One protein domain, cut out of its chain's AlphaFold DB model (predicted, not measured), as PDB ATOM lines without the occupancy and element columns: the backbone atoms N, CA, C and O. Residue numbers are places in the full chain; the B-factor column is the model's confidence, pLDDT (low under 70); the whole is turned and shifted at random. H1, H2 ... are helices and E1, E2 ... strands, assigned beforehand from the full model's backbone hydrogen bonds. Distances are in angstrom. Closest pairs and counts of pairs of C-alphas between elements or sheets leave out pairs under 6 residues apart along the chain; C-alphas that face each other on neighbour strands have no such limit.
ATOM      1  N   TYR A 220     442.793 406.068 375.332       85.38
ATOM      2  CA  TYR A 220     444.222 405.922 375.060       85.38
ATOM      3  C   TYR A 220     445.117 406.137 376.292       85.38
ATOM      4  O   TYR A 220     446.338 406.058 376.171       85.38
ATOM      5  N   PHE A 221     444.540 406.411 377.467       91.38
ATOM      6  CA  PHE A 221     445.290 406.508 378.724       91.38
ATOM      7  C   PHE A 221     445.662 405.134 379.280       91.38
ATOM      8  O   PHE A 221     446.660 405.020 379.989       91.38
ATOM      9  N   GLU A 222     444.885 404.103 378.946       93.06
ATOM     10  CA  GLU A 222     445.041 402.756 379.483       93.06
ATOM     11  C   GLU A 222     444.878 401.702 378.382       93.06
ATOM     12  O   GLU A 222     443.976 401.776 377.537       93.06
ATOM     13  N   THR A 223     445.775 400.717 378.365       92.94
ATOM     14  CA  THR A 223     445.675 399.558 377.467       92.94
ATOM     15  C   THR A 223     444.547 398.616 377.911       92.94
ATOM     16  O   THR A 223     444.076 398.684 379.040       92.94
ATOM     17  N   PHE A 224     444.121 397.672 377.062       90.25
ATOM     18  CA  PHE A 224     443.114 396.672 377.468       90.25
ATOM     19  C   PHE A 224     443.600 395.740 378.583       90.25
ATOM     20  O   PHE A 224     442.800 395.150 379.297       90.25
ATOM     21  N   THR A 225     444.914 395.600 378.711       92.44
ATOM     22  CA  THR A 225     445.588 394.812 379.747       92.44
ATOM     23  C   THR A 225     445.789 395.573 381.061       92.44
ATOM     24  O   THR A 225     446.302 394.985 382.008       92.44
ATOM     25  N   GLY A 226     445.409 396.855 381.132       92.88
ATOM     26  CA  GLY A 226     445.479 397.666 382.353       92.88
ATOM     27  C   GLY A 226     446.757 398.493 382.541       92.88
ATOM     28  O   GLY A 226     447.032 398.973 383.639       92.88
ATOM     29  N   ILE A 227     447.578 398.666 381.498       95.31
ATOM     30  CA  ILE A 227     448.777 399.514 381.565       95.31
ATOM     31  C   ILE A 227     448.348 400.973 381.436       95.31
ATOM     32  O   ILE A 227     447.912 401.405 380.367       95.31
ATOM     33  N   LYS A 228     448.519 401.744 382.512       95.50
ATOM     34  CA  LYS A 228     448.201 403.177 382.574       95.50
ATOM     35  C   LYS A 228     449.307 404.015 381.931       95.50
ATOM     36  O   LYS A 228     450.181 404.546 382.607       95.50
ATOM     37  N   ILE A 229     449.267 404.133 380.608       95.81
ATOM     38  CA  ILE A 229     450.294 404.775 379.772       95.81
ATOM     39  C   ILE A 229     450.659 406.173 380.282       95.81
ATOM     40  O   ILE A 229     451.837 406.489 380.429       95.81
ATOM     41  N   ILE A 230     449.661 407.015 380.557       95.31
ATOM     42  CA  ILE A 230     449.891 408.401 380.989       95.31
ATOM     43  C   ILE A 230     450.513 408.467 382.387       95.31
ATOM     44  O   ILE A 230     451.389 409.300 382.625       95.31
ATOM     45  N   ASP A 231     450.119 407.573 383.292       95.62
ATOM     46  CA  ASP A 231     450.685 407.504 384.640       95.62
ATOM     47  C   ASP A 231     452.134 407.006 384.595       95.62
ATOM     48  O   ASP A 231     453.004 407.582 385.249       95.62
ATOM     49  N   GLU A 232     452.426 405.990 383.777       96.94
ATOM     50  CA  GLU A 232     453.791 405.491 383.579       96.94
ATOM     51  C   GLU A 232     454.703 406.560 382.963       96.94
ATOM     52  O   GLU A 232     455.809 406.779 383.459       96.94
ATOM     53  N   ILE A 233     454.231 407.309 381.954       97.06
ATOM     54  CA  ILE A 233     454.996 408.433 381.389       97.06
ATOM     55  C   ILE A 233     455.299 409.476 382.473       97.06
ATOM     56  O   ILE A 233     456.416 409.989 382.543       97.06
ATOM     57  N   GLN A 234     454.337 409.782 383.346       96.38
ATOM     58  CA  GLN A 234     454.538 410.761 384.414       96.38
ATOM     59  C   GLN A 234     455.556 410.319 385.466       96.38
ATOM     60  O   GLN A 234     456.204 411.190 386.053       96.38
ATOM     61  N   LYS A 235     455.730 409.015 385.707       96.88
ATOM     62  CA  LYS A 235     456.762 408.495 386.623       96.88
ATOM     63  C   LYS A 235     458.179 408.709 386.084       96.88
ATOM     64  O   LYS A 235     459.124 408.807 386.865       96.88
ATOM     65  N   ILE A 236     458.340 408.826 384.766       96.75
ATOM     66  CA  ILE A 236     459.638 409.037 384.123       96.75
ATOM     67  C   ILE A 236     460.022 410.517 384.230       96.75
ATOM     68  O   ILE A 236     459.501 411.367 383.507       96.75
ATOM     69  N   LYS A 237     460.956 410.832 385.135       96.00
ATOM     70  CA  LYS A 237     461.459 412.196 385.362       96.00
ATOM     71  C   LYS A 237     462.883 412.381 384.850       96.00
ATOM     72  O   LYS A 237     463.769 411.574 385.148       96.00
ATOM     73  N   TYR A 238     463.099 413.461 384.107       94.81
ATOM     74  CA  TYR A 238     464.412 413.900 383.629       94.81
ATOM     75  C   TYR A 238     464.409 415.408 383.351       94.81
ATOM     76  O   TYR A 238     463.356 416.001 383.110       94.81
ATOM     77  N   ASP A 239     465.587 416.027 383.400       92.75
ATOM     78  CA  ASP A 239     465.762 417.465 383.186       92.75
ATOM     79  C   ASP A 239     466.353 417.761 381.800       92.75
ATOM     80  O   ASP A 239     467.077 416.956 381.213       92.75
ATOM     81  N   TYR A 240     466.089 418.955 381.269       87.31
ATOM     82  CA  TYR A 240     466.649 419.381 379.984       87.31
ATOM     83  C   TYR A 240     468.187 419.474 379.998       87.31
ATOM     84  O   TYR A 240     468.820 419.401 378.943       87.31
ATOM     85  N   LYS A 241     468.807 419.635 381.175       89.38
ATOM     86  CA  LYS A 241     470.266 419.616 381.348       89.38
ATOM     87  C   LYS A 241     470.857 418.221 381.163       89.38
ATOM     88  O   LYS A 241     472.019 418.124 380.775       89.38
ATOM     89  N   ASP A 242     470.074 417.163 381.378       87.38
ATOM     90  CA  ASP A 242     470.556 415.784 381.261       87.38
ATOM     91  C   ASP A 242     470.972 415.456 379.812       87.38
ATOM     92  O   ASP A 242     471.887 414.670 379.603       87.38
ATOM     93  N   PHE A 243     470.409 416.143 378.806       81.75
ATOM     94  CA  PHE A 243     470.815 416.017 377.394       81.75
ATOM     95  C   PHE A 243     472.256 416.455 377.101       81.75
ATOM     96  O   PHE A 243     472.772 416.169 376.024       81.75
ATOM     97  N   ARG A 244     472.886 417.200 378.016       81.31
ATOM     98  CA  ARG A 244     474.265 417.694 377.878       81.31
ATOM     99  C   ARG A 244     475.225 417.048 378.873       81.31
ATOM    100  O   ARG A 244     476.387 417.435 378.914       81.31
ATOM    101  N   ASN A 245     474.741 416.127 379.701       83.06
ATOM    102  CA  ASN A 245     475.543 415.477 380.725       83.06
ATOM    103  C   ASN A 245     475.910 414.058 380.267       83.06
ATOM    104  O   ASN A 245     475.057 413.172 380.233       83.06
ATOM    105  N   GLU A 246     477.187 413.844 379.944       80.44
ATOM    106  CA  GLU A 246     477.700 412.546 379.487       80.44
ATOM    107  C   GLU A 246     477.580 411.436 380.541       80.44
ATOM    108  O   GLU A 246     477.370 410.278 380.189       80.44
ATOM    109  N   GLU A 247     477.645 411.760 381.834       83.88
ATOM    110  CA  GLU A 247     477.509 410.771 382.910       83.88
ATOM    111  C   GLU A 247     476.070 410.248 383.010       83.88
ATOM    112  O   GLU A 247     475.839 409.063 383.252       83.88
ATOM    113  N   LYS A 248     475.089 411.124 382.757       85.94
ATOM    114  CA  LYS A 248     473.655 410.792 382.779       85.94
ATOM    115  C   LYS A 248     473.109 410.304 381.445       85.94
ATOM    116  O   LYS A 248     471.955 409.881 381.381       85.94
ATOM    117  N   ALA A 249     473.926 410.341 380.398       83.00
ATOM    118  CA  ALA A 249     473.577 409.915 379.055       83.00
ATOM    119  C   ALA A 249     472.842 408.568 379.063       83.00
ATOM    120  O   ALA A 249     471.662 408.491 378.734       83.00
ATOM    121  N   LYS A 250     473.497 407.504 379.540       84.81
ATOM    122  CA  LYS A 250     472.935 406.142 379.519       84.81
ATOM    123  C   LYS A 250     471.586 406.035 380.234       84.81
ATOM    124  O   LYS A 250     470.676 405.385 379.724       84.81
ATOM    125  N   GLU A 251     471.449 406.689 381.386       90.06
ATOM    126  CA  GLU A 251     470.192 406.727 382.141       90.06
ATOM    127  C   GLU A 251     469.090 407.437 381.342       90.06
ATOM    128  O   GLU A 251     467.965 406.944 381.245       90.06
ATOM    129  N   LEU A 252     469.416 408.571 380.717       89.44
ATOM    130  CA  LEU A 252     468.490 409.309 379.864       89.44
ATOM    131  C   LEU A 252     468.068 408.489 378.637       89.44
ATOM    132  O   LEU A 252     466.876 408.446 378.341       89.44
ATOM    133  N   ALA A 253     468.985 407.788 377.960       86.88
ATOM    134  CA  ALA A 253     468.623 406.882 376.859       86.88
ATOM    135  C   ALA A 253     467.626 405.821 377.317       86.88
ATOM    136  O   ALA A 253     466.626 405.593 376.641       86.88
ATOM    137  N   PHE A 254     467.861 405.202 378.476       89.56
ATOM    138  CA  PHE A 254     466.949 404.196 379.010       89.56
ATOM    139  C   PHE A 254     465.552 404.777 379.279       89.56
ATOM    140  O   PHE A 254     464.547 404.178 378.897       89.56
ATOM    141  N   LYS A 255     465.472 405.986 379.852       93.12
ATOM    142  CA  LYS A 255     464.201 406.705 380.052       93.12
ATOM    143  C   LYS A 255     463.497 407.028 378.731       93.12
ATOM    144  O   LYS A 255     462.288 406.839 378.625       93.12
ATOM    145  N   LEU A 256     464.235 407.489 377.722       90.94
ATOM    146  CA  LEU A 256     463.688 407.809 376.399       90.94
ATOM    147  C   LEU A 256     463.208 406.556 375.658       90.94
ATOM    148  O   LEU A 256     462.164 406.599 375.009       90.94
ATOM    149  N   LEU A 257     463.911 405.430 375.796       90.56
ATOM    150  CA  LEU A 257     463.444 404.141 375.290       90.56
ATOM    151  C   LEU A 257     462.163 403.706 375.997       90.56
ATOM    152  O   LEU A 257     461.206 403.335 375.326       90.56
ATOM    153  N   HIS A 258     462.087 403.832 377.321       93.88
ATOM    154  CA  HIS A 258     460.852 403.533 378.041       93.88
ATOM    155  C   HIS A 258     459.679 404.393 377.521       93.88
ATOM    156  O   HIS A 258     458.611 403.868 377.202       93.88
ATOM    157  N   ILE A 259     459.894 405.698 377.318       94.69
ATOM    158  CA  ILE A 259     458.902 406.593 376.699       94.69
ATOM    159  C   ILE A 259     458.523 406.118 375.290       94.69
ATOM    160  O   ILE A 259     457.342 406.114 374.949       94.69
ATOM    161  N   ALA A 260     459.484 405.679 374.475       92.44
ATOM    162  CA  ALA A 260     459.213 405.118 373.155       92.44
ATOM    163  C   ALA A 260     458.283 403.894 373.240       92.44
ATOM    164  O   ALA A 260     457.275 403.840 372.538       92.44
ATOM    165  N   HIS A 261     458.528 402.956 374.154       94.06
ATOM    166  CA  HIS A 261     457.627 401.815 374.349       94.06
ATOM    167  C   HIS A 261     456.206 402.247 374.744       94.06
ATOM    168  O   HIS A 261     455.231 401.762 374.162       94.06
ATOM    169  N   LEU A 262     456.076 403.201 375.670       96.19
ATOM    170  CA  LEU A 262     454.781 403.739 376.109       96.19
ATOM    171  C   LEU A 262     454.040 404.471 374.977       96.19
ATOM    172  O   LEU A 262     452.824 404.328 374.840       96.19
ATOM    173  N   LYS A 263     454.762 405.192 374.109       94.88
ATOM    174  CA  LYS A 263     454.195 405.828 372.908       94.88
ATOM    175  C   LYS A 263     453.655 404.791 371.925       94.88
ATOM    176  O   LYS A 263     452.557 404.976 371.405       94.88
ATOM    177  N   GLU A 264     454.366 403.685 371.696       94.31
ATOM    178  CA  GLU A 264     453.867 402.616 370.819       94.31
ATOM    179  C   GLU A 264     452.626 401.927 371.397       94.31
ATOM    180  O   GLU A 264     451.689 401.628 370.655       94.31
ATOM    181  N   LEU A 265     452.579 401.715 372.719       95.06
ATOM    182  CA  LEU A 265     451.382 401.207 373.395       95.06
ATOM    183  C   LEU A 265     450.197 402.159 373.213       95.06
ATOM    184  O   LEU A 265     449.120 401.712 372.816       95.06
ATOM    185  N   GLY A 266     450.405 403.463 373.421       94.50
ATOM    186  CA  GLY A 266     449.390 404.490 373.182       94.50
ATOM    187  C   GLY A 266     448.892 404.496 371.740       94.50
ATOM    188  O   GLY A 266     447.687 404.471 371.493       94.50
ATOM    189  N   ARG A 267     449.801 404.419 370.765       93.31
ATOM    190  CA  ARG A 267     449.453 404.320 369.341       93.31
ATOM    191  C   ARG A 267     448.639 403.062 369.026       93.31
ATOM    192  O   ARG A 267     447.664 403.123 368.275       93.31
ATOM    193  N   ALA A 268     449.040 401.916 369.566       92.75
ATOM    194  CA  ALA A 268     448.331 400.655 369.375       92.75
ATOM    195  C   ALA A 268     446.931 400.693 370.012       92.75
ATOM    196  O   ALA A 268     445.954 400.222 369.422       92.75
ATOM    197  N   ARG A 269     446.809 401.334 371.181       91.00
ATOM    198  CA  ARG A 269     445.536 401.541 371.874       91.00
ATOM    199  C   ARG A 269     444.588 402.484 371.129       91.00
ATOM    200  O   ARG A 269     443.380 402.285 371.184       91.00
ATOM    201  N   TYR A 270     445.109 403.448 370.377       86.75
ATOM    202  CA  TYR A 270     444.299 404.211 369.424       86.75
ATOM    203  C   TYR A 270     443.772 403.346 368.278       86.75
ATOM    204  O   TYR A 270     442.612 403.443 367.884       86.75
ATOM    205  N   GLY A 271     444.635 402.495 367.719       76.06
ATOM    206  CA  GLY A 271     444.314 401.708 366.530       76.06
ATOM    207  C   GLY A 271     443.266 400.619 366.765       76.06
ATOM    208  O   GLY A 271     442.508 400.297 365.852       76.06
ATOM    209  N   ILE A 272     443.198 400.052 367.971       78.38
ATOM    210  CA  ILE A 272     442.302 398.928 368.274       78.38
ATOM    211  C   ILE A 272     440.820 399.314 368.242       78.38
ATOM    212  O   ILE A 272     440.018 398.527 367.757       78.38
ATOM    213  N   GLU A 273     440.438 400.514 368.692       67.19
ATOM    214  CA  GLU A 273     439.030 400.931 368.661       67.19
ATOM    215  C   GLU A 273     438.546 401.083 367.215       67.19
ATOM    216  O   GLU A 273     437.478 400.587 366.874       67.19
ATOM    217  N   TYR A 274     439.378 401.656 366.340       63.44
ATOM    218  CA  TYR A 274     439.116 401.735 364.900       63.44
ATOM    219  C   TYR A 274     439.075 400.344 364.249       63.44
ATOM    220  O   TYR A 274     438.169 400.045 363.480       63.44
ATOM    221  N   THR A 275     440.019 399.465 364.597       62.59
ATOM    222  CA  THR A 275     440.107 398.108 364.028       62.59
ATOM    223  C   THR A 275     438.915 397.242 364.441       62.59
ATOM    224  O   THR A 275     438.369 396.510 363.623       62.59
ATOM    225  N   LEU A 276     438.475 397.330 365.698       69.75
ATOM    226  CA  LEU A 276     437.325 396.571 366.191       69.75
ATOM    227  C   LEU A 276     435.993 397.184 365.731       69.75
ATOM    228  O   LEU A 276     435.113 396.431 365.328       69.75
ATOM    229  N   LYS A 277     435.841 398.520 365.729       61.44
ATOM    230  CA  LYS A 277     434.596 399.186 365.295       61.44
ATOM    231  C   LYS A 277     434.368 399.113 363.788       61.44
ATOM    232  O   LYS A 277     433.248 398.836 363.380       61.44
ATOM    233  N   ASN A 278     435.393 399.297 362.955       53.00
ATOM    234  CA  ASN A 278     435.208 399.275 361.497       53.00
ATOM    235  C   ASN A 278     434.958 397.882 360.932       53.00
ATOM    236  O   ASN A 278     434.350 397.763 359.875       53.00
ATOM    237  N   ASN A 279     435.388 396.835 361.640       51.28
ATOM    238  CA  ASN A 279     434.982 395.475 361.303       51.28
ATOM    239  C   ASN A 279     433.483 395.242 361.562       51.28
ATOM    240  O   ASN A 279     432.914 394.325 360.989       51.28
ATOM    241  N   ILE A 280     432.839 396.067 362.396       53.62
ATOM    242  CA  ILE A 280     431.422 395.931 362.764       53.62
ATOM    243  C   ILE A 280     430.548 396.940 362.002       53.62
ATOM    244  O   ILE A 280     429.406 396.635 361.669       53.62
ATOM    245  N   SER A 281     431.056 398.140 361.695       52.06
ATOM    246  CA  SER A 281     430.274 399.189 361.040       52.06
ATOM    247  C   SER A 281     430.667 399.371 359.568       52.06
ATOM    248  O   SER A 281     431.722 399.923 359.264       52.06
ATOM    249  N   TYR A 282     429.748 398.978 358.683       49.22
ATOM    250  CA  TYR A 282     429.574 399.364 357.271       49.22
ATOM    251  C   TYR A 282     430.157 398.517 356.124       49.22
ATOM    252  O   TYR A 282     429.502 398.503 355.085       49.22
ATOM    253  N   PHE A 283     431.281 397.793 356.238       49.09
ATOM    254  CA  PHE A 283     431.901 397.177 355.035       49.09
ATOM    255  C   PHE A 283     432.098 395.655 355.035       49.09
ATOM    256  O   PHE A 283     432.344 395.091 353.970       49.09
ATOM    257  N   GLU A 284     431.926 394.957 356.158       50.66
ATOM    258  CA  GLU A 284     431.995 393.489 356.181       50.66
ATOM    259  C   GLU A 284     430.751 392.892 356.859       50.66
ATOM    260  O   GLU A 284     430.777 392.603 358.052       50.66
ATOM    261  N   PRO A 285     429.651 392.655 356.118       53.12
ATOM    262  CA  PRO A 285     428.420 392.076 356.670       53.12
ATOM    263  C   PRO A 285     428.554 390.627 357.194       53.12
ATOM    264  O   PRO A 285     427.549 390.026 357.557       53.12
ATOM    265  N   TYR A 286     429.762 390.048 357.241       52.62
ATOM    266  CA  TYR A 286     429.969 388.608 357.449       52.62
ATOM    267  C   TYR A 286     430.974 388.228 358.549       52.62
ATOM    268  O   TYR A 286     431.312 387.050 358.658       52.62
ATOM    269  N   TYR A 287     431.466 389.166 359.371       59.66
ATOM    270  CA  TYR A 287     432.385 388.822 360.469       59.66
ATOM    271  C   TYR A 287     431.952 389.371 361.828       59.66
ATOM    272  O   TYR A 287     432.358 390.444 362.258       59.66
ATOM    273  N   GLU A 288     431.193 388.552 362.556       67.50
ATOM    274  CA  GLU A 288     430.740 388.840 363.924       67.50
ATOM    275  C   GLU A 288     431.884 388.813 364.958       67.50
ATOM    276  O   GLU A 288     431.771 389.409 366.027       67.50
ATOM    277  N   ASN A 289     433.009 388.144 364.652       80.56
ATOM    278  CA  ASN A 289     434.129 387.974 365.584       80.56
ATOM    279  C   ASN A 289     435.486 388.427 364.992       80.56
ATOM    280  O   ASN A 289     436.239 387.610 364.443       80.56
ATOM    281  N   PRO A 290     435.840 389.720 365.118       81.31
ATOM    282  CA  PRO A 290     437.104 390.253 364.607       81.31
ATOM    283  C   PRO A 290     438.343 389.702 365.334       81.31
ATOM    284  O   PRO A 290     439.415 389.611 364.736       81.31
ATOM    285  N   ILE A 291     438.220 389.290 366.599       86.31
ATOM    286  CA  ILE A 291     439.350 388.779 367.391       86.31
ATOM    287  C   ILE A 291     439.806 387.413 366.860       86.31
ATOM    288  O   ILE A 291     440.992 387.214 366.601       86.31
ATOM    289  N   GLU A 292     438.875 386.484 366.628       87.56
ATOM    290  CA  GLU A 292     439.198 385.152 366.090       87.56
ATOM    291  C   GLU A 292     439.704 385.205 364.640       87.56
ATOM    292  O   GLU A 292     440.530 384.391 364.214       87.56
ATOM    293  N   ARG A 293     439.270 386.202 363.861       86.88
ATOM    294  CA  ARG A 293     439.880 386.507 362.559       86.88
ATOM    295  C   ARG A 293     441.353 386.889 362.714       86.88
ATOM    296  O   ARG A 293     442.199 386.287 362.057       86.88
ATOM    297  N   ASN A 294     441.667 387.815 363.615       89.69
ATOM    298  CA  ASN A 294     443.045 388.259 363.838       89.69
ATOM    299  C   ASN A 294     443.945 387.138 364.377       89.69
ATOM    300  O   ASN A 294     445.109 387.056 363.986       89.69
ATOM    301  N   LYS A 295     443.414 386.225 365.203       92.81
ATOM    302  CA  LYS A 295     444.131 385.007 365.622       92.81
ATOM    303  C   LYS A 295     444.473 384.100 364.444       92.81
ATOM    304  O   LYS A 295     445.602 383.625 364.356       92.81
ATOM    305  N   ARG A 296     443.547 383.887 363.503       91.81
ATOM    306  CA  ARG A 296     443.832 383.094 362.295       91.81
ATOM    307  C   ARG A 296     444.883 383.744 361.403       91.81
ATOM    308  O   ARG A 296     445.753 383.028 360.921       91.81
ATOM    309  N   PHE A 297     444.865 385.068 361.245       92.31
ATOM    310  CA  PHE A 297     445.939 385.771 360.536       92.31
ATOM    311  C   PHE A 297     447.291 385.600 361.233       92.31
ATOM    312  O   PHE A 297     448.261 385.223 360.585       92.31
ATOM    313  N   ALA A 298     447.346 385.755 362.559       94.81
ATOM    314  CA  ALA A 298     448.571 385.501 363.315       94.81
ATOM    315  C   ALA A 298     449.066 384.046 363.165       94.81
ATOM    316  O   ALA A 298     450.267 383.808 363.083       94.81
ATOM    317  N   LEU A 299     448.160 383.063 363.090       96.44
ATOM    318  CA  LEU A 299     448.510 381.656 362.861       96.44
ATOM    319  C   LEU A 299     449.051 381.389 361.450       96.44
ATOM    320  O   LEU A 299     449.924 380.533 361.304       96.44
ATOM    321  N   GLN A 300     448.566 382.096 360.427       95.62
ATOM    322  CA  GLN A 300     449.064 381.961 359.053       95.62
ATOM    323  C   GLN A 300     450.522 382.413 358.916       95.62
ATOM    324  O   GLN A 300     451.272 381.846 358.121       95.62
ATOM    325  N   GLU A 301     450.963 383.353 359.754       96.38
ATOM    326  CA  GLU A 301     452.353 383.814 359.785       96.38
ATOM    327  C   GLU A 301     453.358 382.726 360.183       96.38
ATOM    328  O   GLU A 301     454.547 382.905 359.952       96.38
ATOM    329  N   LYS A 302     452.919 381.568 360.702       96.25
ATOM    330  CA  LYS A 302     453.806 380.414 360.957       96.25
ATOM    331  C   LYS A 302     454.549 379.927 359.709       96.25
ATOM    332  O   LYS A 302     455.586 379.287 359.836       96.25
ATOM    333  N   ILE A 303     454.012 380.207 358.520       96.19
ATOM    334  CA  ILE A 303     454.620 379.848 357.231       96.19
ATOM    335  C   ILE A 303     455.753 380.825 356.862       96.19
ATOM    336  O   ILE A 303     456.611 380.505 356.040       96.19
ATOM    337  N   HIS A 304     455.786 382.022 357.460       94.62
ATOM    338  CA  HIS A 304     456.776 383.042 357.139       94.62
ATOM    339  C   HIS A 304     458.194 382.574 357.536       94.62
ATOM    340  O   HIS A 304     458.391 382.164 358.678       94.62
ATOM    341  N   PRO A 305     459.226 382.701 356.674       94.44
ATOM    342  CA  PRO A 305     460.572 382.179 356.958       94.44
ATOM    343  C   PRO A 305     461.230 382.738 358.224       94.44
ATOM    344  O   PRO A 305     462.054 382.081 358.844       94.44
ATOM    345  N   ALA A 306     460.880 383.972 358.593       95.06
ATOM    346  CA  ALA A 306     461.374 384.630 359.802       95.06
ATOM    347  C   ALA A 306     460.471 384.419 361.028       95.06
ATOM    348  O   ALA A 306     460.666 385.098 362.029       95.06
ATOM    349  N   TYR A 307     459.435 383.582 360.955       96.25
ATOM    350  CA  TYR A 307     458.564 383.317 362.097       96.25
ATOM    351  C   TYR A 307     459.358 382.711 363.259       96.25
ATOM    352  O   TYR A 307     460.170 381.810 363.067       96.25
ATOM    353  N   ASN A 308     459.088 383.185 364.475       95.94
ATOM    354  CA  ASN A 308     459.683 382.635 365.687       95.94
ATOM    355  C   ASN A 308     458.618 382.150 366.681       95.94
ATOM    356  O   ASN A 308     458.680 381.014 367.143       95.94
ATOM    357  N   ALA A 309     457.644 382.994 367.031       96.75
ATOM    358  CA  ALA A 309     456.621 382.644 368.018       96.75
ATOM    359  C   ALA A 309     455.348 383.486 367.868       96.75
ATOM    360  O   ALA A 309     455.386 384.582 367.314       96.75
ATOM    361  N   ILE A 310     454.241 383.010 368.442       97.12
ATOM    362  CA  ILE A 310     453.054 383.824 368.736       97.12
ATOM    363  C   ILE A 310     452.962 383.961 370.252       97.12
ATOM    364  O   ILE A 310     453.048 382.962 370.963       97.12
ATOM    365  N   LYS A 311     452.811 385.191 370.738       96.44
ATOM    366  CA  LYS A 311     452.697 385.519 372.162       96.44
ATOM    367  C   LYS A 311     451.424 386.318 372.442       96.44
ATOM    368  O   LYS A 311     450.808 386.888 371.534       96.44
ATOM    369  N   THR A 312     451.060 386.401 373.715       95.88
ATOM    370  CA  THR A 312     450.010 387.299 374.192       95.88
ATOM    371  C   THR A 312     450.490 388.748 374.106       95.88
ATOM    372  O   THR A 312     451.575 389.099 374.571       95.88
ATOM    373  N   CYS A 313     449.696 389.617 373.485       95.75
ATOM    374  CA  CYS A 313     450.058 391.017 373.313       95.75
ATOM    375  C   CYS A 313     449.913 391.800 374.632       95.75
ATOM    376  O   CYS A 313     448.808 391.839 375.176       95.75
ATOM    377  N   PRO A 314     450.941 392.541 375.092       95.31
ATOM    378  CA  PRO A 314     450.850 393.325 376.322       95.31
ATOM    379  C   PRO A 314     449.931 394.546 376.205       95.31
ATOM    380  O   PRO A 314     449.609 395.141 377.220       95.31
ATOM    381  N   CYS A 315     449.499 394.943 375.001       94.50
ATOM    382  CA  CYS A 315     448.555 396.049 374.806       94.50
ATOM    383  C   CYS A 315     447.093 395.574 374.782       94.50
ATOM    384  O   CYS A 315     446.241 396.121 375.479       94.50
ATOM    385  N   CYS A 316     446.785 394.559 373.968       93.31
ATOM    386  CA  CYS A 316     445.404 394.105 373.762       93.31
ATOM    387  C   CYS A 316     445.022 392.825 374.514       93.31
ATOM    388  O   CYS A 316     443.841 392.515 374.581       93.31
ATOM    389  N   GLY A 317     445.988 392.083 375.060       93.62
ATOM    390  CA  GLY A 317     445.741 390.852 375.815       93.62
ATOM    391  C   GLY A 317     445.434 389.615 374.965       93.62
ATOM    392  O   GLY A 317     445.210 388.551 375.525       93.62
ATOM    393  N   PHE A 318     445.436 389.719 373.632       94.19
ATOM    394  CA  PHE A 318     445.157 388.589 372.740       94.19
ATOM    395  C   PHE A 318     446.431 387.917 372.218       94.19
ATOM    396  O   PHE A 318     447.450 388.583 371.998       94.19
ATOM    397  N   ASP A 319     446.339 386.614 371.939       95.81
ATOM    398  CA  ASP A 319     447.396 385.777 371.345       95.81
ATOM    399  C   ASP A 319     447.550 386.033 369.841       95.81
ATOM    400  O   ASP A 319     447.346 385.166 368.992       95.81
ATOM    401  N   THR A 320     447.855 387.282 369.503       95.25
ATOM    402  CA  THR A 320     448.006 387.759 368.124       95.25
ATOM    403  C   THR A 320     449.313 388.514 367.908       95.25
ATOM    404  O   THR A 320     449.461 389.181 366.885       95.25
ATOM    405  N   LEU A 321     450.236 388.482 368.877       96.81
ATOM    406  CA  LEU A 321     451.554 389.103 368.769       96.81
ATOM    407  C   LEU A 321     452.515 388.127 368.096       96.81
ATOM    408  O   LEU A 321     453.022 387.210 368.740       96.81
ATOM    409  N   VAL A 322     452.769 388.321 366.806       97.38
ATOM    410  CA  VAL A 322     453.711 387.486 366.060       97.38
ATOM    411  C   VAL A 322     455.109 388.058 366.226       97.38
ATOM    412  O   VAL A 322     455.341 389.236 365.951       97.38
ATOM    413  N   VAL A 323     456.029 387.225 366.697       97.06
ATOM    414  CA  VAL A 323     457.448 387.529 366.859       97.06
ATOM    415  C   VAL A 323     458.206 386.913 365.697       97.06
ATOM    416  O   VAL A 323     458.071 385.720 365.415       97.06
ATOM    417  N   TYR A 324     459.045 387.726 365.069       96.19
ATOM    418  CA  TYR A 324     459.906 387.350 363.966       96.19
ATOM    419  C   TYR A 324     461.379 387.430 364.379       96.19
ATOM    420  O   TYR A 324     461.771 388.281 365.188       96.19
ATOM    421  N   LYS A 325     462.209 386.559 363.807       95.19
ATOM    422  CA  LYS A 325     463.666 386.526 363.951       95.19
ATOM    423  C   LYS A 325     464.279 386.233 362.584       95.19
ATOM    424  O   LYS A 325     463.941 385.240 361.952       95.19
ATOM    425  N   LYS A 326     465.184 387.099 362.131       93.38
ATOM    426  CA  LYS A 326     465.953 386.897 360.900       93.38
ATOM    427  C   LYS A 326     467.438 387.005 361.206       93.38
ATOM    428  O   LYS A 326     467.896 388.057 361.651       93.38
ATOM    429  N   GLU A 327     468.161 385.922 360.961       91.81
ATOM    430  CA  GLU A 327     469.621 385.896 361.022       91.81
ATOM    431  C   GLU A 327     470.210 386.560 359.773       91.81
ATOM    432  O   GLU A 327     469.642 386.474 358.680       91.81
ATOM    433  N   TYR A 328     471.327 387.256 359.948       87.62
ATOM    434  CA  TYR A 328     472.100 387.846 358.865       87.62
ATOM    435  C   TYR A 328     473.592 387.786 359.189       87.62
ATOM    436  O   TYR A 328     473.996 387.806 360.354       87.62
ATOM    437  N   ASP A 329     474.408 387.724 358.143       86.50
ATOM    438  CA  ASP A 329     475.853 387.842 358.269       86.50
ATOM    439  C   ASP A 329     476.215 389.330 358.264       86.50
ATOM    440  O   ASP A 329     475.992 390.038 357.278       86.50
ATOM    441  N   ASP A 330     476.730 389.830 359.384       80.06
ATOM    442  CA  ASP A 330     477.241 391.191 359.459       80.06
ATOM    443  C   ASP A 330     478.589 391.253 358.734       80.06
ATOM    444  O   ASP A 330     479.603 390.738 359.206       80.06
ATOM    445  N   ILE A 331     478.590 391.897 357.569       81.56
ATOM    446  CA  ILE A 331     479.760 392.026 356.694       81.56
ATOM    447  C   ILE A 331     480.883 392.822 357.381       81.56
ATOM    448  O   ILE A 331     482.056 392.600 357.087       81.56
ATOM    449  N   LEU A 332     480.550 393.728 358.307       79.94
ATOM    450  CA  LEU A 332     481.531 394.564 358.999       79.94
ATOM    451  C   LEU A 332     482.204 393.819 360.151       79.94
ATOM    452  O   LEU A 332     483.406 393.971 360.363       79.94
ATOM    453  N   THR A 333     481.443 393.022 360.903       81.75
ATOM    454  CA  THR A 333     481.977 392.285 362.061       81.75
ATOM    455  C   THR A 333     482.339 390.834 361.752       81.75
ATOM    456  O   THR A 333     482.952 390.178 362.597       81.75
ATOM    457  N   LEU A 334     481.990 390.340 360.556       82.31
ATOM    458  CA  LEU A 334     482.119 388.947 360.111       82.31
ATOM    459  C   LEU A 334     481.482 387.947 361.090       82.31
ATOM    460  O   LEU A 334     481.933 386.807 361.227       82.31
ATOM    461  N   LYS A 335     480.439 388.379 361.803       86.50
ATOM    462  CA  LYS A 335     479.696 387.570 362.771       86.50
ATOM    463  C   LYS A 335     478.266 387.373 362.296       86.50
ATOM    464  O   LYS A 335     477.675 388.256 361.680       86.50
ATOM    465  N   LYS A 336     477.694 386.224 362.654       84.19
ATOM    466  CA  LYS A 336     476.248 386.026 362.578       84.19
ATOM    467  C   LYS A 336     475.579 386.896 363.631       84.19
ATOM    468  O   LYS A 336     475.891 386.779 364.819       84.19
ATOM    469  N   ASP A 337     474.658 387.739 363.198       86.00
ATOM    470  CA  ASP A 337     473.783 388.494 364.084       86.00
ATOM    471  C   ASP A 337     472.319 388.294 363.672       86.00
ATOM    472  O   ASP A 337     472.013 387.575 362.718       86.00
ATOM    473  N   PHE A 338     471.381 388.865 364.424       88.38
ATOM    474  CA  PHE A 338     469.967 388.763 364.083       88.38
ATOM    475  C   PHE A 338     469.197 390.043 364.378       88.38
ATOM    476  O   PHE A 338     469.460 390.773 365.334       88.38
ATOM    477  N   ILE A 339     468.165 390.267 363.570       88.94
ATOM    478  CA  ILE A 339     467.138 391.268 363.841       88.94
ATOM    479  C   ILE A 339     465.893 390.518 364.292       88.94
ATOM    480  O   ILE A 339     465.475 389.540 363.668       88.94
ATOM    481  N   SER A 340     465.288 390.990 365.377       92.44
ATOM    482  CA  SER A 340     463.988 390.514 365.830       92.44
ATOM    483  C   SER A 340     463.009 391.675 365.886       92.44
ATOM    484  O   SER A 340     463.364 392.799 366.240       92.44
ATOM    485  N   TRP A 341     461.778 391.416 365.478       93.75
ATOM    486  CA  TRP A 341     460.687 392.378 365.533       93.75
ATOM    487  C   TRP A 341     459.398 391.641 365.847       93.75
ATOM    488  O   TRP A 341     459.309 390.428 365.665       93.75
ATOM    489  N   PHE A 342     458.388 392.360 366.311       95.19
ATOM    490  CA  PHE A 342     457.061 391.791 366.481       95.19
ATOM    491  C   PHE A 342     455.991 392.704 365.905       95.19
ATOM    492  O   PHE A 342     456.193 393.912 365.761       95.19
ATOM    493  N   ASN A 343     454.835 392.120 365.601       95.00
ATOM    494  CA  ASN A 343     453.640 392.850 365.209       95.00
ATOM    495  C   ASN A 343     452.388 392.158 365.758       95.00
ATOM    496  O   ASN A 343     452.225 390.945 365.626       95.00
ATOM    497  N   CYS A 344     451.496 392.929 366.374       94.88
ATOM    498  CA  CYS A 344     450.213 392.433 366.847       94.88
ATOM    499  C   CYS A 344     449.128 392.608 365.787       94.88
ATOM    500  O   CYS A 344     448.778 393.737 365.459       94.88
ATOM    501  N   TYR A 345     448.501 391.517 365.350       92.19
ATOM    502  CA  TYR A 345     447.438 391.567 364.335       92.19
ATOM    503  C   TYR A 345     446.124 392.188 364.833       92.19
ATOM    504  O   TYR A 345     445.260 392.508 364.025       92.19
ATOM    505  N   THR A 346     445.965 392.396 366.147       90.50
ATOM    506  CA  THR A 346     444.740 392.996 366.707       90.50
ATOM    507  C   THR A 346     444.851 394.500 366.951       90.50
ATOM    508  O   THR A 346     443.966 395.254 366.561       90.50
ATOM    509  N   CYS A 347     445.920 394.962 367.606       90.75
ATOM    510  CA  CYS A 347     446.098 396.387 367.941       90.75
ATOM    511  C   CYS A 347     447.221 397.071 367.155       90.75
ATOM    512  O   CYS A 347     447.484 398.253 367.363       90.75
ATOM    513  N   ASN A 348     447.901 396.348 366.262       91.94
ATOM    514  CA  ASN A 348     449.069 396.814 365.517       91.94
ATOM    515  C   ASN A 348     450.274 397.197 366.389       91.94
ATOM    516  O   ASN A 348     451.159 397.867 365.879       91.94
ATOM    517  N   TYR A 349     450.327 396.828 367.676       93.94
ATOM    518  CA  TYR A 349     451.510 397.039 368.524       93.94
ATOM    519  C   TYR A 349     452.742 396.377 367.896       93.94
ATOM    520  O   TYR A 349     452.733 395.164 367.674       93.94
ATOM    521  N   SER A 350     453.777 397.164 367.591       93.19
ATOM    522  CA  SER A 350     454.932 396.694 366.824       93.19
ATOM    523  C   SER A 350     456.231 397.373 367.242       93.19
ATOM    524  O   SER A 350     456.296 398.597 367.295       93.19
ATOM    525  N   LEU A 351     457.285 396.593 367.485       92.12
ATOM    526  CA  LEU A 351     458.622 397.105 367.794       92.12
ATOM    527  C   LEU A 351     459.707 396.213 367.190       92.12
ATOM    528  O   LEU A 351     459.477 395.045 366.867       92.12
ATOM    529  N   LYS A 352     460.907 396.781 367.068       90.25
ATOM    530  CA  LYS A 352     462.153 396.092 366.715       90.25
ATOM    531  C   LYS A 352     463.032 395.952 367.966       90.25
ATOM    532  O   LYS A 352     462.951 396.776 368.875       90.25
ATOM    533  N   ASN A 353     463.888 394.936 368.005       87.94
ATOM    534  CA  ASN A 353     464.747 394.619 369.153       87.94
ATOM    535  C   ASN A 353     465.792 395.699 369.484       87.94
ATOM    536  O   ASN A 353     466.262 395.763 370.617       87.94
ATOM    537  N   ASN A 354     466.107 396.594 368.544       84.38
ATOM    538  CA  ASN A 354     466.971 397.758 368.773       84.38
ATOM    539  C   ASN A 354     466.375 398.807 369.736       84.38
ATOM    540  O   ASN A 354     467.097 399.697 370.174       84.38
ATOM    541  N   LEU A 355     465.087 398.705 370.083       87.00
ATOM    542  CA  LEU A 355     464.428 399.530 371.103       87.00
ATOM    543  C   LEU A 355     464.464 398.906 372.510       87.00
ATOM    544  O   LEU A 355     463.892 399.464 373.445       87.00
ATOM    545  N   GLY A 356     465.122 397.756 372.672       88.12
ATOM    546  CA  GLY A 356     465.087 396.975 373.906       88.12
ATOM    547  C   GLY A 356     463.790 396.178 374.056       88.12
ATOM    548  O   GLY A 356     462.769 396.491 373.445       88.12
ATOM    549  N   ASP A 357     463.838 395.116 374.855       92.62
ATOM    550  CA  ASP A 357     462.671 394.276 375.108       92.62
ATOM    551  C   ASP A 357     461.679 394.983 376.051       92.62
ATOM    552  O   ASP A 357     462.120 395.581 377.036       92.62
ATOM    553  N   PRO A 358     460.353 394.915 375.810       93.94
ATOM    554  CA  PRO A 358     459.366 395.526 376.704       93.94
ATOM    555  C   PRO A 358     459.458 395.039 378.162       93.94
ATOM    556  O   PRO A 358     459.118 395.784 379.083       93.94
ATOM    557  N   SER A 359     459.963 393.823 378.399       94.56
ATOM    558  CA  SER A 359     460.179 393.290 379.752       94.56
ATOM    559  C   SER A 359     461.203 394.088 380.561       94.56
ATOM    560  O   SER A 359     461.048 394.213 381.775       94.56
ATOM    561  N   TYR A 360     462.186 394.726 379.913       93.81
ATOM    562  CA  TYR A 360     463.166 395.589 380.590       93.81
ATOM    563  C   TYR A 360     462.525 396.821 381.230       93.81
ATOM    564  O   TYR A 360     463.079 397.396 382.163       93.81
ATOM    565  N   PHE A 361     461.348 397.209 380.743       93.75
ATOM    566  CA  PHE A 361     460.587 398.359 381.216       93.75
ATOM    567  C   PHE A 361     459.396 397.959 382.098       93.75
ATOM    568  O   PHE A 361     458.592 398.809 382.465       93.75
ATOM    569  N   GLY A 362     459.254 396.670 382.432       92.94
ATOM    570  CA  GLY A 362     458.134 396.167 383.230       92.94
ATOM    571  C   GLY A 362     456.787 396.137 382.496       92.94
ATOM    572  O   GLY A 362     455.755 395.959 383.133       92.94
ATOM    573  N   ILE A 363     456.777 396.284 381.164       93.75
ATOM    574  CA  ILE A 363     455.551 396.259 380.342       93.75
ATOM    575  C   ILE A 363     454.982 394.839 380.236       93.75
ATOM    576  O   ILE A 363     453.770 394.646 380.154       93.75
ATOM    577  N   CYS A 364     455.853 393.832 380.237       92.38
ATOM    578  CA  CYS A 364     455.481 392.424 380.268       92.38
ATOM    579  C   CYS A 364     456.408 391.642 381.203       92.38
ATOM    580  O   CYS A 364     457.546 392.035 381.441       92.38
ATOM    581  N   LYS A 365     455.906 390.526 381.746       89.88
ATOM    582  CA  LYS A 365     456.660 389.691 382.695       89.88
ATOM    583  C   LYS A 365     457.776 388.893 382.023       89.88
ATOM    584  O   LYS A 365     458.822 388.684 382.621       89.88
ATOM    585  N   GLU A 366     457.534 388.446 380.796       91.31
ATOM    586  CA  GLU A 366     458.458 387.603 380.039       91.31
ATOM    587  C   GLU A 366     459.040 388.373 378.850       91.31
ATOM    588  O   GLU A 366     458.318 389.177 378.247       91.31
ATOM    589  N   PRO A 367     460.305 388.114 378.470       93.62
ATOM    590  CA  PRO A 367     460.886 388.678 377.260       93.62
ATOM    591  C   PRO A 367     460.053 388.333 376.025       93.62
ATOM    592  O   PRO A 367     459.640 387.183 375.842       93.62
ATOM    593  N   ILE A 368     459.803 389.309 375.153       93.81
ATOM    594  CA  ILE A 368     459.052 389.102 373.908       93.81
ATOM    595  C   ILE A 368     459.991 388.662 372.792       93.81
ATOM    596  O   ILE A 368     459.708 387.661 372.125       93.81
ATOM    597  N   PHE A 369     461.095 389.379 372.604       92.75
ATOM    598  CA  PHE A 369     462.092 389.050 371.598       92.75
ATOM    599  C   PHE A 369     462.795 387.735 371.935       92.75
ATOM    600  O   PHE A 369     462.908 387.333 373.093       92.75
ATOM    601  N   ALA A 370     463.263 387.044 370.897       82.25
ATOM    602  CA  ALA A 370     464.114 385.879 371.087       82.25
ATOM    603  C   ALA A 370     465.450 386.321 371.707       82.25
ATOM    604  O   ALA A 370     466.089 387.249 371.203       82.25
ATOM    605  N   THR A 371     465.873 385.665 372.786       75.25
ATOM    606  CA  THR A 371     467.209 385.857 373.363       75.25
ATOM    607  C   THR A 371     468.277 385.201 372.478       75.25
ATOM    608  O   THR A 371     467.957 384.307 371.685       75.25
ATOM    609  N   LYS A 372     469.524 385.695 372.569       58.81
ATOM    610  CA  LYS A 372     470.696 385.063 371.931       58.81
ATOM    611  C   LYS A 372     470.925 383.666 372.477       58.81
ATOM    612  O   LYS A 372     470.736 383.500 373.702       58.81
TER     613      LYS A 372
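AT A GLANCE: This is residues 220 to 372 of the 372 residues of an uncharacterized protein of Bacteroidales bacterium (UniProt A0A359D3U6). A twisted four-stranded sheet has H4 over one face, and the long helix H3 crosses beyond its E4 edge, with H1 side by side with part of H3. Residues 281 to 286, in the link from H3 to H4, stick out. The printed part has 153 residues, ordered H1 H2 H3 H4 E1 E2 E3 E4 H5, class mixed. The antiparallel sheet runs E1 E2 E3 E4; the whole is only just compact, close to loose, with a radius of gyration of the C-alphas of 17.8 A and spans of 58 by 42 by 25 A.

IN THESE COORDINATES: The strands are E1, residues 307 to 311, E2, 321 to 330, 27.4 A long, E3, 335 to 344, 30.2 A, and E4, 350 to 352. The helices are H1, residues 229 to 235, H2, 240 to 244, H3, 249 to 278, 43.5 A, H4, 290 to 303, 21.7 A, and H5, 358 to 361. C-alpha 229 is at (450.294, 404.775, 379.772) and C-alpha 361 at (460.587, 398.359, 381.216).

HOW THE PARTS SIT: The strands form a meander, each the antiparallel neighbour of the one before, with N 311 and O 321 at 2.8 A, N 324 and O 341 at 2.8 A and N 342 and O 351 at 3.0 A within hydrogen-bond range. H4 makes two layers with the sheet, at a height over the sheet of 9.7 A; the closest C-alphas of H4 and E2 are Ala 298 and Val 322, 6.2 A. H3 only grazes the sheet with residues 260 to 268. With residues 259 to 266 alone H3 touches H1, at a shallow tilt of 18 degrees, opposite ways; the closest C-alphas are Ile 229 and Leu 262, 5.9 A. H2 and H3 touch only at the corner, closest C-alphas Phe 243 and Ala 249, 6.9 A. H5 and H3 are close but not clearly touching, C-alphas Phe 361 and His 258 being closest at 6.1 A. Each O i to N i+4 pair is within hydrogen-bond range in H1, against 24 of 26 in H3, 8 of 10 in H4 and 0 of 1 in H2, where 1 of 2 O i to N i+3 pairs is within range; H5 is too short for any O i to N i+4 pair.

THE WHOLE: The C-alphas farthest apart, Glu 247 and Pro 285, are 58.7 A apart. The printed part has no cut, and the link from H3 to H4 is long. Mean pLDDT of the printed part is 87.4; residues 273 to 288 and 372 are under 70.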